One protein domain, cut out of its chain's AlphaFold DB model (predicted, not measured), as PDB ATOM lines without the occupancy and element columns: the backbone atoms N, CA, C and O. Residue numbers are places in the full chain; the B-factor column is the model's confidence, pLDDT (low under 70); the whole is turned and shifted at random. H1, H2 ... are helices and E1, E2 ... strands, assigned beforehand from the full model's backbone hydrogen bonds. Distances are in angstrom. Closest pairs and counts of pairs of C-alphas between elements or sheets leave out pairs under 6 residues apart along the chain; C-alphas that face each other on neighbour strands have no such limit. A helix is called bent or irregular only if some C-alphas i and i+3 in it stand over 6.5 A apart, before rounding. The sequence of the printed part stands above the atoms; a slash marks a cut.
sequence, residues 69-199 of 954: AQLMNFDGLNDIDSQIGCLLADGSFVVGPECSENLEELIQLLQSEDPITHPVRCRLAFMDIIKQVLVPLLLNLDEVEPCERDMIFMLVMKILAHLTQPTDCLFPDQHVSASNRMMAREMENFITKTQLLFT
ATOM      1  N   ALA A  69     116.168 146.607 107.406       42.44
ATOM      2  CA  ALA A  69     117.296 146.303 106.517       42.44
ATOM      3  C   ALA A  69     118.312 145.301 107.107       42.44
ATOM      4  O   ALA A  69     119.005 144.631 106.342       42.44
ATOM      5  N   GLN A  70     118.418 145.172 108.432       42.34
ATOM      6  CA  GLN A  70     119.241 144.136 109.073       42.34
ATOM      7  C   GLN A  70     118.487 142.802 109.216       42.34
ATOM      8  O   GLN A  70     119.072 141.751 108.962       42.34
ATOM      9  N   LEU A  71     117.186 142.830 109.525       45.00
ATOM     10  CA  LEU A  71     116.317 141.647 109.614       45.00
ATOM     11  C   LEU A  71     115.986 141.029 108.242       45.00
ATOM     12  O   LEU A  71     115.716 139.833 108.170       45.00
ATOM     13  N   MET A  72     115.998 141.820 107.164       45.09
ATOM     14  CA  MET A  72     115.743 141.375 105.784       45.09
ATOM     15  C   MET A  72     116.970 140.746 105.103       45.09
ATOM     16  O   MET A  72     116.797 140.039 104.118       45.09
ATOM     17  N   ASN A  73     118.191 140.990 105.595       47.59
ATOM     18  CA  ASN A  73     119.447 140.598 104.928       47.59
ATOM     19  C   ASN A  73     120.032 139.245 105.396       47.59
ATOM     20  O   ASN A  73     121.189 138.942 105.108       47.59
ATOM     21  N   PHE A  74     119.258 138.416 106.105       54.31
ATOM     22  CA  PHE A  74     119.620 137.022 106.400       54.31
ATOM     23  C   PHE A  74     118.939 136.070 105.404       54.31
ATOM     24  O   PHE A  74     117.978 135.379 105.739       54.31
ATOM     25  N   ASP A  75     119.458 136.030 104.171       53.59
ATOM     26  CA  ASP A  75     118.904 135.222 103.069       53.59
ATOM     27  C   ASP A  75     118.729 133.731 103.425       53.59
ATOM     28  O   ASP A  75     117.788 133.099 102.952       53.59
ATOM     29  N   GLY A  76     119.579 133.179 104.301       60.03
ATOM     30  CA  GLY A  76     119.525 131.774 104.732       60.03
ATOM     31  C   GLY A  76     118.426 131.409 105.743       60.03
ATOM     32  O   GLY A  76     118.250 130.232 106.023       60.03
ATOM     33  N   LEU A  77     117.684 132.372 106.306       67.62
ATOM     34  CA  LEU A  77     116.625 132.101 107.301       67.62
ATOM     35  C   LEU A  77     115.199 132.259 106.750       67.62
ATOM     36  O   LEU A  77     114.238 132.020 107.477       67.62
ATOM     37  N   ASN A  78     115.038 132.685 105.496       64.44
ATOM     38  CA  ASN A  78     113.731 133.096 104.968       64.44
ATOM     39  C   ASN A  78     112.778 131.938 104.624       64.44
ATOM     40  O   ASN A  78     111.576 132.176 104.585       64.44
ATOM     41  N   ASP A  79     113.298 130.720 104.435       72.38
ATOM     42  CA  ASP A  79     112.515 129.515 104.109       72.38
ATOM     43  C   ASP A  79     112.575 128.433 105.215       72.38
ATOM     44  O   ASP A  79     112.019 127.343 105.050       72.38
ATOM     45  N   ILE A  80     113.258 128.698 106.339       75.94
ATOM     46  CA  ILE A  80     113.643 127.666 107.323       75.94
ATOM     47  C   ILE A  80     112.452 127.040 108.063       75.94
ATOM     48  O   ILE A  80     112.505 125.888 108.491       75.94
ATOM     49  N   ASP A  81     111.344 127.771 108.180       73.50
ATOM     50  CA  ASP A  81     110.083 127.246 108.696       73.50
ATOM     51  C   ASP A  81     109.495 126.186 107.750       73.50
ATOM     52  O   ASP A  81     109.163 125.084 108.185       73.50
ATOM     53  N   SER A  82     109.458 126.470 106.446       79.62
ATOM     54  CA  SER A  82     108.990 125.536 105.416       79.62
ATOM     55  C   SER A  82     109.893 124.306 105.242       79.62
ATOM     56  O   SER A  82     109.395 123.229 104.912       79.62
ATOM     57  N   GLN A  83     111.197 124.451 105.502       83.75
ATOM     58  CA  GLN A  83     112.200 123.383 105.425       83.75
ATOM     59  C   GLN A  83     112.140 122.412 106.617       83.75
ATOM     60  O   GLN A  83     112.379 121.217 106.453       83.75
ATOM     61  N   ILE A  84     111.796 122.895 107.817       85.31
ATOM     62  CA  ILE A  84     111.621 122.046 109.009       85.31
ATOM     63  C   ILE A  84     110.238 121.371 108.997       85.31
ATOM     64  O   ILE A  84     110.123 120.177 109.289       85.31
ATOM     65  N   GLY A  85     109.181 122.102 108.635       84.81
ATOM     66  CA  GLY A  85     107.846 121.538 108.432       84.81
ATOM     67  C   GLY A  85     106.717 122.559 108.542       84.81
ATOM     68  O   GLY A  85     106.809 123.544 109.273       84.81
ATOM     69  N   CYS A  86     105.617 122.311 107.830       82.62
ATOM     70  CA  CYS A  86     104.503 123.247 107.714       82.62
ATOM     71  C   CYS A  86     103.215 122.733 108.375       82.62
ATOM     72  O   CYS A  86     102.816 121.577 108.220       82.62
ATOM     73  N   LEU A  87     102.522 123.626 109.089       80.50
ATOM     74  CA  LEU A  87     101.167 123.380 109.573       80.50
ATOM     75  C   LEU A  87     100.168 123.674 108.444       80.50
ATOM     76  O   LEU A  87     100.055 124.811 107.979       80.50
ATOM     77  N   LEU A  88      99.443 122.651 107.999       81.06
ATOM     78  CA  LEU A  88      98.431 122.763 106.957       81.06
ATOM     79  C   LEU A  88      97.134 123.386 107.495       81.06
ATOM     80  O   LEU A  88      96.840 123.382 108.690       81.06
ATOM     81  N   ALA A  89      96.313 123.914 106.582       76.31
ATOM     82  CA  ALA A  89      95.064 124.605 106.918       76.31
ATOM     83  C   ALA A  89      93.979 123.702 107.547       76.31
ATOM     84  O   ALA A  89      92.991 124.215 108.070       76.31
ATOM     85  N   ASP A  90      94.146 122.377 107.493       75.81
ATOM     86  CA  ASP A  90      93.298 121.392 108.175       75.81
ATOM     87  C   ASP A  90      93.774 121.053 109.604       75.81
ATOM     88  O   ASP A  90      93.082 120.335 110.326       75.81
ATOM     89  N   GLY A  91      94.915 121.606 110.031       72.81
ATOM     90  CA  GLY A  91      95.524 121.381 111.340       72.81
ATOM     91  C   GLY A  91      96.505 120.207 111.404       72.81
ATOM     92  O   GLY A  91      97.065 119.976 112.474       72.81
ATOM     93  N   SER A  92      96.736 119.486 110.301       80.12
ATOM     94  CA  SER A  92      97.815 118.492 110.213       80.12
ATOM     95  C   SER A  92      99.178 119.172 110.034       80.12
ATOM     96  O   SER A  92      99.271 120.246 109.435       80.12
ATOM     97  N   PHE A  93     100.246 118.582 110.575       86.19
ATOM     98  CA  PHE A  93     101.608 119.105 110.443       86.19
ATOM     99  C   PHE A  93     102.438 118.166 109.573       86.19
ATOM    100  O   PHE A  93     102.530 116.980 109.869       86.19
ATOM    101  N   VAL A  94     103.053 118.689 108.514       85.62
ATOM    102  CA  VAL A  94     103.904 117.900 107.617       85.62
ATOM    103  C   VAL A  94     105.362 118.235 107.891       85.62
ATOM    104  O   VAL A  94     105.791 119.373 107.707       85.62
ATOM    105  N   VAL A  95     106.121 117.228 108.318       87.50
ATOM    106  CA  VAL A  95     107.569 117.321 108.546       87.50
ATOM    107  C   VAL A  95     108.289 117.466 107.202       87.50
ATOM    108  O   VAL A  95     107.968 116.761 106.244       87.50
ATOM    109  N   GLY A  96     109.243 118.395 107.120       85.81
ATOM    110  CA  GLY A  96     110.010 118.637 105.899       85.81
ATOM    111  C   GLY A  96     110.990 117.499 105.573       85.81
ATOM    112  O   GLY A  96     111.458 116.807 106.484       85.81
ATOM    113  N   PRO A  97     111.334 117.288 104.287       79.38
ATOM    114  CA  PRO A  97     112.462 116.432 103.931       79.38
ATOM    115  C   PRO A  97     113.747 117.028 104.525       79.38
ATOM    116  O   PRO A  97     113.919 118.244 104.506       79.38
ATOM    117  N   GLU A  98     114.632 116.181 105.060       85.56
ATOM    118  CA  GLU A  98     115.910 116.604 105.672       85.56
ATOM    119  C   GLU A  98     115.732 117.512 106.919       85.56
ATOM    120  O   GLU A  98     116.631 118.254 107.308       85.56
ATOM    121  N   CYS A  99     114.584 117.417 107.612       90.19
ATOM    122  CA  CYS A  99     114.271 118.170 108.840       90.19
ATOM    123  C   CYS A  99     115.386 118.117 109.907       90.19
ATOM    124  O   CYS A  99     115.691 119.134 110.528       90.19
ATOM    125  N   SER A 100     116.030 116.964 110.097       90.75
ATOM    126  CA  SER A 100     117.172 116.796 111.005       90.75
ATOM    127  C   SER A 100     118.374 117.671 110.623       90.75
ATOM    128  O   SER A 100     118.925 118.348 111.492       90.75
ATOM    129  N   GLU A 101     118.741 117.727 109.341       90.88
ATOM    130  CA  GLU A 101     119.851 118.545 108.832       90.88
ATOM    131  C   GLU A 101     119.537 120.047 108.962       90.88
ATOM    132  O   GLU A 101     120.358 120.814 109.470       90.88
ATOM    133  N   ASN A 102     118.304 120.455 108.638       91.12
ATOM    134  CA  ASN A 102     117.837 121.842 108.779       91.12
ATOM    135  C   ASN A 102     117.837 122.318 110.250       91.12
ATOM    136  O   ASN A 102     118.163 123.469 110.552       91.12
ATOM    137  N   LEU A 103     117.511 121.428 111.198       93.69
ATOM    138  CA  LEU A 103     117.605 121.710 112.635       93.69
ATOM    139  C   LEU A 103     119.068 121.794 113.117       93.69
ATOM    140  O   LEU A 103     119.373 122.608 113.994       93.69
ATOM    141  N   GLU A 104     119.986 121.000 112.556       93.44
ATOM    142  CA  GLU A 104     121.424 121.118 112.838       93.44
ATOM    143  C   GLU A 104     122.014 122.436 112.315       93.44
ATOM    144  O   GLU A 104     122.753 123.095 113.052       93.44
ATOM    145  N   GLU A 105     121.659 122.865 111.100       90.88
ATOM    146  CA  GLU A 105     122.067 124.169 110.558       90.88
ATOM    147  C   GLU A 105     121.545 125.319 111.434       90.88
ATOM    148  O   GLU A 105     122.311 126.204 111.822       90.88
ATOM    149  N   LEU A 106     120.278 125.264 111.860       91.62
ATOM    150  CA  LEU A 106     119.693 126.246 112.777       91.62
ATOM    151  C   LEU A 106     120.457 126.347 114.111       91.62
ATOM    152  O   LEU A 106     120.652 127.444 114.640       91.62
ATOM    153  N   ILE A 107     120.935 125.222 114.649       92.94
ATOM    154  CA  ILE A 107     121.795 125.210 115.843       92.94
ATOM    155  C   ILE A 107     123.149 125.860 115.551       92.94
ATOM    156  O   ILE A 107     123.622 126.644 116.372       92.94
ATOM    157  N   GLN A 108     123.768 125.581 114.401       91.19
ATOM    158  CA  GLN A 108     125.039 126.205 114.020       91.19
ATOM    159  C   GLN A 108     124.893 127.726 113.864       91.19
ATOM    160  O   GLN A 108     125.742 128.470 114.360       91.19
ATOM    161  N   LEU A 109     123.793 128.206 113.275       89.88
ATOM    162  CA  LEU A 109     123.472 129.634 113.178       89.88
ATOM    163  C   LEU A 109     123.274 130.272 114.565       89.88
ATOM    164  O   LEU A 109     123.863 131.312 114.850       89.88
ATOM    165  N   LEU A 110     122.531 129.624 115.471       90.38
ATOM    166  CA  LEU A 110     122.350 130.088 116.857       90.38
ATOM    167  C   LEU A 110     123.639 130.068 117.699       90.38
ATOM    168  O   LEU A 110     123.732 130.795 118.686       90.38
ATOM    169  N   GLN A 111     124.619 129.232 117.348       88.12
ATOM    170  CA  GLN A 111     125.912 129.139 118.040       88.12
ATOM    171  C   GLN A 111     126.995 130.059 117.454       88.12
ATOM    172  O   GLN A 111     128.004 130.295 118.118       88.12
ATOM    173  N   SER A 112     126.798 130.570 116.236       86.81
ATOM    174  CA  SER A 112     127.739 131.451 115.524       86.81
ATOM    175  C   SER A 112     127.242 132.891 115.353       86.81
ATOM    176  O   SER A 112     127.922 133.702 114.723       86.81
ATOM    177  N   GLU A 113     126.079 133.228 115.921       85.81
ATOM    178  CA  GLU A 113     125.536 134.587 115.900       85.81
ATOM    179  C   GLU A 113     126.419 135.602 116.651       85.81
ATOM    180  O   GLU A 113     127.213 135.256 117.528       85.81
ATOM    181  N   ASP A 114     126.250 136.886 116.326       81.94
ATOM    182  CA  ASP A 114     126.929 137.969 117.035       81.94
ATOM    183  C   ASP A 114     126.427 138.081 118.495       81.94
ATOM    184  O   ASP A 114     125.229 138.303 118.704       81.94
ATOM    185  N   PRO A 115     127.312 137.988 119.510       79.75
ATOM    186  CA  PRO A 115     126.935 137.944 120.927       79.75
ATOM    187  C   PRO A 115     126.544 139.309 121.522       79.75
ATOM    188  O   PRO A 115     126.422 139.429 122.737       79.75
ATOM    189  N   ILE A 116     126.413 140.356 120.700       75.50
ATOM    190  CA  ILE A 116     125.975 141.695 121.127       75.50
ATOM    191  C   ILE A 116     124.572 141.993 120.583       75.50
ATOM    192  O   ILE A 116     123.748 142.581 121.284       75.50
ATOM    193  N   THR A 117     124.299 141.600 119.337       75.12
ATOM    194  CA  THR A 117     123.056 141.916 118.614       75.12
ATOM    195  C   THR A 117     122.097 140.734 118.452       75.12
ATOM    196  O   THR A 117     120.925 140.962 118.161       75.12
ATOM    197  N   HIS A 118     122.552 139.491 118.663       84.25
ATOM    198  CA  HIS A 118     121.732 138.268 118.620       84.25
ATOM    199  C   HIS A 118     120.751 138.177 117.418       84.25
ATOM    200  O   HIS A 118     119.559 137.892 117.592       84.25
ATOM    201  N   PRO A 119     121.207 138.444 116.174       81.50
ATOM    202  CA  PRO A 119     120.320 138.678 115.034       81.50
ATOM    203  C   PRO A 119     119.502 137.441 114.637       81.50
ATOM    204  O   PRO A 119     118.361 137.575 114.191       81.50
ATOM    205  N   VAL A 120     120.054 136.238 114.833       86.62
ATOM    206  CA  VAL A 120     119.382 134.971 114.512       86.62
ATOM    207  C   VAL A 120     118.192 134.773 115.452       86.62
ATOM    208  O   VAL A 120     117.077 134.521 114.992       86.62
ATOM    209  N   ARG A 121     118.380 134.992 116.761       89.31
ATOM    210  CA  ARG A 121     117.285 134.963 117.746       89.31
ATOM    211  C   ARG A 121     116.209 136.003 117.448       89.31
ATOM    212  O   ARG A 121     115.030 135.658 117.470       89.31
ATOM    213  N   CYS A 122     116.593 137.238 117.117       83.69
ATOM    214  CA  CYS A 122     115.662 138.305 116.734       83.69
ATOM    215  C   CYS A 122     114.783 137.901 115.536       83.69
ATOM    216  O   CYS A 122     113.559 138.046 115.590       83.69
ATOM    217  N   ARG A 123     115.374 137.312 114.486       83.38
ATOM    218  CA  ARG A 123     114.629 136.839 113.307       83.38
ATOM    219  C   ARG A 123     113.669 135.692 113.642       83.38
ATOM    220  O   ARG A 123     112.500 135.744 113.268       83.38
ATOM    221  N   LEU A 124     114.130 134.696 114.394       88.06
ATOM    222  CA  LEU A 124     113.325 133.536 114.801       88.06
ATOM    223  C   LEU A 124     112.176 133.911 115.754       88.06
ATOM    224  O   LEU A 124     111.095 133.318 115.693       88.06
ATOM    225  N   ALA A 125     112.391 134.922 116.600       85.81
ATOM    226  CA  ALA A 125     111.363 135.501 117.455       85.81
ATOM    227  C   ALA A 125     110.287 136.243 116.650       85.81
ATOM    228  O   ALA A 125     109.099 136.090 116.934       85.81
ATOM    229  N   PHE A 126     110.680 136.992 115.613       83.94
ATOM    230  CA  PHE A 126     109.747 137.638 114.684       83.94
ATOM    231  C   PHE A 126     108.877 136.619 113.926       83.94
ATOM    232  O   PHE A 126     107.685 136.848 113.734       83.94
ATOM    233  N   MET A 127     109.444 135.464 113.564       84.00
ATOM    234  CA  MET A 127     108.720 134.354 112.922       84.00
ATOM    235  C   MET A 127     107.803 133.565 113.886       84.00
ATOM    236  O   MET A 127     107.085 132.670 113.441       84.00
ATOM    237  N   ASP A 128     107.811 133.854 115.200       86.00
ATOM    238  CA  ASP A 128     107.142 133.056 116.249       86.00
ATOM    239  C   ASP A 128     107.469 131.532 116.110       86.00
ATOM    240  O   ASP A 128     106.619 130.673 116.372       86.00
ATOM    241  N   ILE A 129     108.706 131.172 115.707       90.94
ATOM    242  CA  ILE A 129     109.093 129.816 115.232       90.94
ATOM    243  C   ILE A 129     108.706 128.682 116.198       90.94
ATOM    244  O   ILE A 129     108.288 127.599 115.782       90.94
ATOM    245  N   ILE A 130     108.775 128.946 117.508       93.12
ATOM    246  CA  ILE A 130     108.413 127.984 118.558       93.12
ATOM    247  C   ILE A 130     106.942 127.574 118.434       93.12
ATOM    248  O   ILE A 130     106.611 126.399 118.550       93.12
ATOM    249  N   LYS A 131     106.055 128.539 118.182       90.19
ATOM    250  CA  LYS A 131     104.609 128.324 118.080       90.19
ATOM    251  C   LYS A 131     104.208 127.726 116.733       90.19
ATOM    252  O   LYS A 131     103.295 126.907 116.708       90.19
ATOM    253  N   GLN A 132     104.841 128.170 115.647       88.38
ATOM    254  CA  GLN A 132     104.432 127.820 114.283       88.38
ATOM    255  C   GLN A 132     105.020 126.492 113.789       88.38
ATOM    256  O   GLN A 132     104.370 125.809 113.003       88.38
ATOM    257  N   VAL A 133     106.218 126.119 114.258       91.38
ATOM    258  CA  VAL A 133     106.967 124.959 113.746       91.38
ATOM    259  C   VAL A 133     107.356 123.994 114.863       91.38
ATOM    260  O   VAL A 133     106.958 122.834 114.832       91.38
ATOM    261  N   LEU A 134     108.085 124.454 115.890       94.19
ATOM    262  CA  LEU A 134     108.686 123.532 116.868       94.19
ATOM    263  C   LEU A 134     107.643 122.826 117.752       94.19
ATOM    264  O   LEU A 134     107.763 121.631 118.002       94.19
ATOM    265  N   VAL A 135     106.601 123.528 118.210       94.00
ATOM    266  CA  VAL A 135     105.519 122.911 118.997       94.00
ATOM    267  C   VAL A 135     104.670 121.939 118.163       94.00
ATOM    268  O   VAL A 135     104.452 120.825 118.639       94.00
ATOM    269  N   PRO A 136     104.216 122.277 116.939       93.31
ATOM    270  CA  PRO A 136     103.596 121.303 116.043       93.31
ATOM    271  C   PRO A 136     104.472 120.074 115.754       93.31
ATOM    272  O   PRO A 136     103.961 118.959 115.821       93.31
ATOM    273  N   LEU A 137     105.778 120.248 115.533       93.31
ATOM    274  CA  LEU A 137     106.717 119.137 115.347       93.31
ATOM    275  C   LEU A 137     106.787 118.233 116.592       93.31
ATOM    276  O   LEU A 137     106.650 117.019 116.465       93.31
ATOM    277  N   LEU A 138     106.903 118.807 117.798       93.88
ATOM    278  CA  LEU A 138     106.890 118.052 119.064       93.88
ATOM    279  C   LEU A 138     105.598 117.253 119.287       93.88
ATOM    280  O   LEU A 138     105.642 116.157 119.842       93.88
ATOM    281  N   LEU A 139     104.448 117.794 118.876       93.19
ATOM    282  CA  LEU A 139     103.150 117.127 119.020       93.19
ATOM    283  C   LEU A 139     102.942 115.980 118.016       93.19
ATOM    284  O   LEU A 139     102.099 115.124 118.271       93.19
ATOM    285  N   ASN A 140     103.708 115.940 116.919       91.31
ATOM    286  CA  ASN A 140     103.592 114.939 115.850       91.31
ATOM    287  C   ASN A 140     104.861 114.066 115.695       91.31
ATOM    288  O   ASN A 140     105.056 113.423 114.667       91.31
ATOM    289  N   LEU A 141     105.710 113.965 116.731       89.62
ATOM    290  CA  LEU A 141     106.890 113.073 116.751       89.62
ATOM    291  C   LEU A 141     106.559 111.578 116.577       89.62
ATOM    292  O   LEU A 141     107.450 110.777 116.291       89.62
ATOM    293  N   ASP A 142     105.297 111.183 116.763       86.88
ATOM    294  CA  ASP A 142     104.815 109.830 116.466       86.88
ATOM    295  C   ASP A 142     104.687 109.550 114.953       86.88
ATOM    296  O   ASP A 142     104.677 108.383 114.564       86.88
ATOM    297  N   GLU A 143     104.635 110.587 114.108       84.94
ATOM    298  CA  GLU A 143     104.573 110.473 112.640       84.94
ATOM    299  C   GLU A 143     105.967 110.473 111.975       84.94
ATOM    300  O   GLU A 143     106.105 110.086 110.815       84.94
ATOM    301  N   VAL A 144     107.009 110.865 112.720       87.81
ATOM    302  CA  VAL A 144     108.421 110.861 112.294       87.81
ATOM    303  C   VAL A 144     108.974 109.431 112.242       87.81
ATOM    304  O   VAL A 144     108.633 108.586 113.076       87.81
ATOM    305  N   GLU A 145     109.887 109.149 111.304       85.75
ATOM    306  CA  GLU A 145     110.519 107.829 111.218       85.75
ATOM    307  C   GLU A 145     111.249 107.452 112.532       85.75
ATOM    308  O   GLU A 145     112.029 108.250 113.067       85.75
ATOM    309  N   PRO A 146     111.075 106.221 113.067       84.38
ATOM    310  CA  PRO A 146     111.633 105.838 114.370       84.38
ATOM    311  C   PRO A 146     113.161 105.912 114.505       84.38
ATOM    312  O   PRO A 146     113.668 105.865 115.628       84.38
ATOM    313  N   CYS A 147     113.901 105.980 113.395       85.00
ATOM    314  CA  CYS A 147     115.349 106.184 113.384       85.00
ATOM    315  C   CYS A 147     115.762 107.651 113.571       85.00
ATOM    316  O   CYS A 147     116.829 107.894 114.128       85.00
ATOM    317  N   GLU A 148     114.927 108.608 113.162       88.69
ATOM    318  CA  GLU A 148     115.219 110.045 113.263       88.69
ATOM    319  C   GLU A 148     114.558 110.697 114.478       88.69
ATOM    320  O   GLU A 148     115.097 111.658 115.019       88.69
ATOM    321  N   ARG A 149     113.439 110.146 114.964       92.19
ATOM    322  CA  ARG A 149     112.667 110.661 116.110       92.19
ATOM    323  C   ARG A 149     113.520 111.053 117.320       92.19
ATOM    324  O   ARG A 149     113.396 112.171 117.810       92.19
ATOM    325  N   ASP A 150     114.376 110.144 117.799       92.12
ATOM    326  CA  ASP A 150     115.236 110.389 118.968       92.12
ATOM    327  C   ASP A 150     116.191 111.588 118.718       92.12
ATOM    328  O   ASP A 150     116.445 112.380 119.626       92.12
ATOM    329  N   MET A 151     116.682 111.749 117.480       93.06
ATOM    330  CA  MET A 151     117.593 112.825 117.067       93.06
ATOM    331  C   MET A 151     116.859 114.161 116.893       93.06
ATOM    332  O   MET A 151     117.282 115.170 117.449       93.06
ATOM    333  N   ILE A 152     115.729 114.169 116.180       94.56
ATOM    334  CA  ILE A 152     114.896 115.362 115.974       94.56
ATOM    335  C   ILE A 152     114.400 115.902 117.320       94.56
ATOM    336  O   ILE A 152     114.483 117.105 117.553       94.56
ATOM    337  N   PHE A 153     113.980 115.035 118.250       96.06
ATOM    338  CA  PHE A 153     113.632 115.457 119.610       96.06
ATOM    339  C   PHE A 153     114.808 116.150 120.318       96.06
ATOM    340  O   PHE A 153     114.637 117.255 120.832       96.06
ATOM    341  N   MET A 154     116.011 115.561 120.289       95.81
ATOM    342  CA  MET A 154     117.218 116.168 120.867       95.81
ATOM    343  C   MET A 154     117.510 117.553 120.267       95.81
ATOM    344  O   MET A 154     117.701 118.516 121.013       95.81
ATOM    345  N   LEU A 155     117.489 117.673 118.934       96.94
ATOM    346  CA  LEU A 155     117.758 118.928 118.226       96.94
ATOM    347  C   LEU A 155     116.712 120.003 118.560       96.94
ATOM    348  O   LEU A 155     117.077 121.137 118.870       96.94
ATOM    349  N   VAL A 156     115.421 119.653 118.582       96.94
ATOM    350  CA  VAL A 156     114.344 120.585 118.952       96.94
ATOM    351  C   VAL A 156     114.478 121.038 120.406       96.94
ATOM    352  O   VAL A 156     114.413 122.239 120.669       96.94
ATOM    353  N   MET A 157     114.731 120.128 121.355       97.56
ATOM    354  CA  MET A 157     114.931 120.505 122.761       97.56
ATOM    355  C   MET A 157     116.173 121.387 122.946       97.56
ATOM    356  O   MET A 157     116.132 122.347 123.719       97.56
ATOM    357  N   LYS A 158     117.245 121.141 122.184       96.62
ATOM    358  CA  LYS A 158     118.442 121.990 122.138       96.62
ATOM    359  C   LYS A 158     118.137 123.392 121.604       96.62
ATOM    360  O   LYS A 158     118.510 124.371 122.248       96.62
ATOM    361  N   ILE A 159     117.411 123.514 120.491       96.69
ATOM    362  CA  ILE A 159     116.975 124.810 119.937       96.69
ATOM    363  C   ILE A 159     116.094 125.559 120.939       96.69
ATOM    364  O   ILE A 159     116.326 126.739 121.191       96.69
ATOM    365  N   LEU A 160     115.128 124.883 121.565       96.75
ATOM    366  CA  LEU A 160     114.265 125.477 122.585       96.75
ATOM    367  C   LEU A 160     115.064 125.962 123.805       96.75
ATOM    368  O   LEU A 160     114.831 127.074 124.281       96.75
ATOM    369  N   ALA A 161     116.031 125.177 124.289       95.00
ATOM    370  CA  ALA A 161     116.918 125.563 125.385       95.00
ATOM    371  C   ALA A 161     117.831 126.750 125.024       95.00
ATOM    372  O   ALA A 161     118.074 127.606 125.875       95.00
ATOM    373  N   HIS A 162     118.291 126.851 123.772       92.69
ATOM    374  CA  HIS A 162     118.982 128.045 123.285       92.69
ATOM    375  C   HIS A 162     118.026 129.248 123.241       92.69
ATOM    376  O   HIS A 162     118.257 130.222 123.954       92.69
ATOM    377  N   LEU A 163     116.931 129.183 122.475       93.81
ATOM    378  CA  LEU A 163     116.004 130.302 122.232       93.81
ATOM    379  C   LEU A 163     115.363 130.892 123.499       93.81
ATOM    380  O   LEU A 163     115.041 132.075 123.514       93.81
ATOM    381  N   THR A 164     115.184 130.094 124.554       93.44
ATOM    382  CA  THR A 164     114.578 130.542 125.824       93.44
ATOM    383  C   THR A 164     115.572 131.084 126.854       93.44
ATOM    384  O   THR A 164     115.155 131.455 127.949       93.44
ATOM    385  N   GLN A 165     116.871 131.124 126.546       89.69
ATOM    386  CA  GLN A 165     117.910 131.611 127.460       89.69
ATOM    387  C   GLN A 165     117.551 133.000 128.040       89.69
ATOM    388  O   GLN A 165     117.253 133.903 127.258       89.69
ATOM    389  N   PRO A 166     117.590 133.194 129.377       87.81
ATOM    390  CA  PRO A 166     117.211 134.456 130.008       87.81
ATOM    391  C   PRO A 166     117.941 135.675 129.445       87.81
ATOM    392  O   PRO A 166     119.138 135.614 129.161       87.81
ATOM    393  N   THR A 167     117.237 136.799 129.353       85.44
ATOM    394  CA  THR A 167     117.761 138.062 128.812       85.44
ATOM    395  C   THR A 167     118.946 138.599 129.602       85.44
ATOM    396  O   THR A 167     119.907 139.042 128.983       85.44
ATOM    397  N   ASP A 168     118.958 138.452 130.929       79.69
ATOM    398  CA  ASP A 168     120.109 138.800 131.779       79.69
ATOM    399  C   ASP A 168     121.380 137.983 131.442       79.69
ATOM    400  O   ASP A 168     122.497 138.429 131.696       79.69
ATOM    401  N   CYS A 169     121.237 136.798 130.831       80.69
ATOM    402  CA  CYS A 169     122.359 135.985 130.339       80.69
ATOM    403  C   CYS A 169     122.785 136.321 128.899       80.69
ATOM    404  O   CYS A 169     123.849 135.869 128.479       80.69
ATOM    405  N   LEU A 170     121.952 137.036 128.134       80.06
ATOM    406  CA  LEU A 170     122.235 137.474 126.759       80.06
ATOM    407  C   LEU A 170     122.776 138.914 126.736       80.06
ATOM    408  O   LEU A 170     123.708 139.221 126.007       80.06
ATOM    409  N   PHE A 171     122.235 139.789 127.588       79.75
ATOM    410  CA  PHE A 171     122.539 141.220 127.627       79.75
ATOM    411  C   PHE A 171     123.028 141.671 129.021       79.75
ATOM    412  O   PHE A 171     122.390 142.524 129.642       79.75
ATOM    413  N   PRO A 172     124.169 141.159 129.531       67.38
ATOM    414  CA  PRO A 172     124.672 141.518 130.865       67.38
ATOM    415  C   PRO A 172     124.903 143.034 131.032       67.38
ATOM    416  O   PRO A 172     124.628 143.596 132.090       67.38
ATOM    417  N   ASP A 173     125.307 143.720 129.957       64.38
ATOM    418  CA  ASP A 173     125.522 145.173 129.910       64.38
ATOM    419  C   ASP A 173     124.281 145.970 129.445       64.38
ATOM    420  O   ASP A 173     124.399 147.061 128.878       64.38
ATOM    421  N   GLN A 174     123.061 145.467 129.673       57.56
ATOM    422  CA  GLN A 174     121.815 146.135 129.257       57.56
ATOM    423  C   GLN A 174     121.714 147.608 129.705       57.56
ATOM    424  O   GLN A 174     121.172 148.451 128.992       57.56
ATOM    425  N   HIS A 175     122.297 147.982 130.844       57.09
ATOM    426  CA  HIS A 175     122.277 149.372 131.311       57.09
ATOM    427  C   HIS A 175     123.152 150.329 130.472       57.09
ATOM    428  O   HIS A 175     122.895 151.534 130.472       57.09
ATOM    429  N   VAL A 176     124.116 149.822 129.696       56.72
ATOM    430  CA  VAL A 176     125.116 150.630 128.972       56.72
ATOM    431  C   VAL A 176     124.568 151.245 127.676       56.72
ATOM    432  O   VAL A 176     124.863 152.399 127.372       56.72
ATOM    433  N   SER A 177     123.731 150.523 126.920       67.31
ATOM    434  CA  SER A 177     123.259 150.944 125.587       67.31
ATOM    435  C   SER A 177     121.734 150.937 125.473       67.31
ATOM    436  O   SER A 177     121.069 149.973 125.853       67.31
ATOM    437  N   ALA A 178     121.165 151.998 124.890       69.31
ATOM    438  CA  ALA A 178     119.732 152.071 124.596       69.31
ATOM    439  C   ALA A 178     119.279 151.000 123.585       69.31
ATOM    440  O   ALA A 178     118.169 150.487 123.704       69.31
ATOM    441  N   SER A 179     120.152 150.623 122.643       68.06
ATOM    442  CA  SER A 179     119.883 149.554 121.676       68.06
ATOM    443  C   SER A 179     119.806 148.189 122.372       68.06
ATOM    444  O   SER A 179     118.840 147.456 122.169       68.06
ATOM    445  N   ASN A 180     120.730 147.902 123.297       70.06
ATOM    446  CA  ASN A 180     120.742 146.644 124.053       70.06
ATOM    447  C   ASN A 180     119.490 146.508 124.937       70.06
ATOM    448  O   ASN A 180     118.895 145.437 124.974       70.06
ATOM    449  N   ARG A 181     119.023 147.593 125.580       74.88
ATOM    450  CA  ARG A 181     117.750 147.581 126.339       74.88
ATOM    451  C   ARG A 181     116.539 147.237 125.480       74.88
ATOM    452  O   ARG A 181     115.582 146.656 125.983       74.88
ATOM    453  N   MET A 182     116.539 147.651 124.219       73.12
ATOM    454  CA  MET A 182     115.410 147.434 123.319       73.12
ATOM    455  C   MET A 182     115.396 145.995 122.796       73.12
ATOM    456  O   MET A 182     114.372 145.329 122.930       73.12
ATOM    457  N   MET A 183     116.548 145.477 122.357       75.38
ATOM    458  CA  MET A 183     116.707 144.062 121.987       75.38
ATOM    459  C   MET A 183     116.410 143.122 123.169       75.38
ATOM    460  O   MET A 183     115.694 142.135 123.005       75.38
ATOM    461  N   ALA A 184     116.858 143.465 124.384       81.19
ATOM    462  CA  ALA A 184     116.525 142.720 125.599       81.19
ATOM    463  C   ALA A 184     115.006 142.665 125.849       81.19
ATOM    464  O   ALA A 184     114.470 141.588 126.091       81.19
ATOM    465  N   ARG A 185     114.283 143.787 125.711       81.19
ATOM    466  CA  ARG A 185     112.811 143.825 125.846       81.19
ATOM    467  C   ARG A 185     112.090 143.012 124.771       81.19
ATOM    468  O   ARG A 185     111.070 142.391 125.062       81.19
ATOM    469  N   GLU A 186     112.574 143.017 123.531       81.62
ATOM    470  CA  GLU A 186     111.995 142.207 122.451       81.62
ATOM    471  C   GLU A 186     112.185 140.703 122.713       81.62
ATOM    472  O   GLU A 186     111.217 139.941 122.630       81.62
ATOM    473  N   MET A 187     113.383 140.292 123.145       86.12
ATOM    474  CA  MET A 187     113.656 138.921 123.594       86.12
ATOM    475  C   MET A 187     112.817 138.523 124.816       86.12
ATOM    476  O   MET A 187     112.248 137.433 124.840       86.12
ATOM    477  N   GLU A 188     112.657 139.402 125.806       86.50
ATOM    478  CA  GLU A 188     111.835 139.126 126.990       86.50
ATOM    479  C   GLU A 188     110.350 138.939 126.633       86.50
ATOM    480  O   GLU A 188     109.690 138.019 127.129       86.50
ATOM    481  N   ASN A 189     109.821 139.758 125.719       85.19
ATOM    482  CA  ASN A 189     108.466 139.597 125.192       85.19
ATOM    483  C   ASN A 189     108.299 138.249 124.466       85.19
ATOM    484  O   ASN A 189     107.271 137.586 124.625       85.19
ATOM    485  N   PHE A 190     109.301 137.814 123.697       87.50
ATOM    486  CA  PHE A 190     109.310 136.508 123.033       87.50
ATOM    487  C   PHE A 190     109.362 135.336 124.032       87.50
ATOM    488  O   PHE A 190     108.596 134.375 123.900       87.50
ATOM    489  N   ILE A 191     110.177 135.441 125.085       89.62
ATOM    490  CA  ILE A 191     110.214 134.460 126.180       89.62
ATOM    491  C   ILE A 191     108.861 134.422 126.903       89.62
ATOM    492  O   ILE A 191     108.314 133.341 127.102       89.62
ATOM    493  N   THR A 192     108.249 135.571 127.202       87.44
ATOM    494  CA  THR A 192     106.939 135.645 127.877       87.44
ATOM    495  C   THR A 192     105.811 135.043 127.025       87.44
ATOM    496  O   THR A 192     105.007 134.253 127.528       87.44
ATOM    497  N   LYS A 193     105.771 135.329 125.712       88.56
ATOM    498  CA  LYS A 193     104.875 134.643 124.753       88.56
ATOM    499  C   LYS A 193     105.070 133.122 124.792       88.56
ATOM    500  O   LYS A 193     104.094 132.372 124.766       88.56
ATOM    501  N   THR A 194     106.323 132.675 124.864       91.19
ATOM    502  CA  THR A 194     106.677 131.253 124.921       91.19
ATOM    503  C   THR A 194     106.212 130.624 126.235       91.19
ATOM    504  O   THR A 194     105.490 129.632 126.208       91.19
ATOM    505  N   GLN A 195     106.500 131.230 127.389       91.06
ATOM    506  CA  GLN A 195     106.001 130.775 128.693       91.06
ATOM    507  C   GLN A 195     104.466 130.637 128.701       91.06
ATOM    508  O   GLN A 195     103.939 129.631 129.177       91.06
ATOM    509  N   LEU A 196     103.740 131.594 128.106       88.88
ATOM    510  CA  LEU A 196     102.282 131.521 127.946       88.88
ATOM    511  C   LEU A 196     101.836 130.330 127.082       88.88
ATOM    512  O   LEU A 196     100.871 129.655 127.446       88.88
ATOM    513  N   LEU A 197     102.533 130.016 125.985       90.31
ATOM    514  CA  LEU A 197     102.243 128.836 125.156       90.31
ATOM    515  C   LEU A 197     102.367 127.530 125.963       90.31
ATOM    516  O   LEU A 197     101.495 126.663 125.874       90.31
ATOM    517  N   PHE A 198     103.388 127.439 126.816       91.88
ATOM    518  CA  PHE A 198     103.647 126.292 127.693       91.88
ATOM    519  C   PHE A 198     102.776 126.258 128.967       91.88
ATOM    520  O   PHE A 198     102.888 125.324 129.758       91.88
ATOM    521  N   THR A 199     101.816 127.178 129.146       89.38
ATOM    522  CA  THR A 199     100.733 126.990 130.141       89.38
ATOM    523  C   THR A 199      99.714 125.925 129.730       89.38
ATOM    524  O   THR A 199      98.903 125.506 130.561       89.38
TER     525      THR A 199
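This is residues 69 to 199 of the 954 residues of the protein "TIMELESS domain-containing protein" of Capitella teleta (UniProt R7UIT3). What would one see first? H5 packs between H2 and H4 at shallow tilts, with short H1 bridging H2 and H4 and the small strand hairpin of E1 and E2 beside H4. H3 crosses near one end of this group, and the long H7 slants past H3, with H6 packed on it. What is the make-up? The 131 printed residues hold, in order, H1 E1 E2 H2 H3 H4 H5 H6 H7, with one antiparallel sheet, E1 - E2; the class is mostly helix. How large is it? It is compact, with a radius of gyration of the C-alphas of 15.3 A and spans of 49 by 33 by 27 A.

Where does the first half run? H1 is residues 80 to 84, from C-alpha 80 at (113.643, 127.666, 107.323), followed by E1, 85 to 87, and E2, 93 to 95. Then come H2, 99 to 112, 20.1 A long, and H3, 119 to 126, 10.6 A. And the rest? H4 is residues 129 to 139, 14.5 A, and H5 is 149 to 163, 20.8 A. H6 is residues 167 to 170, and H7 is 178 to 197, 29.1 A, ending at C-alpha 197 at (102.243, 128.836, 125.156).

How is the start placed? H1 touches H2, with residues 99 to 103 of H2 alone, and H4; the closest C-alphas are Ile 84 and Cys 99, 4.7 A, and Asp 81 and Val 133, 6.4 A. In the hairpin of E1 and E2, N 86 and O 94 are within hydrogen-bond range at 2.9 A. How does H5 stand? It touches H2, closest C-alphas Ser 100 and Ile 152 at 5.7 A, at a shallow tilt of 27 degrees, the same way. H4 and H5 form a helical hairpin, closest C-alphas Leu 134 and Val 156 at 6.7 A, at a shallow tilt of 31 degrees, opposite ways. What does H7 meet? Its residues 183 to 190 touch H3, closest C-alphas Ala 125 and Phe 190 at 6.0 A, at a steep tilt of 46 degrees, and its residues 184 to 188 touch H6, closest C-alphas Thr 167 and Ala 184 at 5.8 A. Are the helix backbones whole? Every O i to N i+4 pair is within range in H1, H2, H3, H5 and H7, but 4 of 7 in H4, which is only just irregular, with C-alphas 132 and 135 6.9 A apart; H6 is too short for such a pair.

How far does it reach? The two C-alphas farthest apart, those of Pro 146 and Val 176, are 49.0 A from each other. Is it continuous? The printed part has no cut, and no link is long. Where is confidence low? Residues 69 to 78 and 172 to 179 have pLDDT under 70; the mean of the printed part is 82.8.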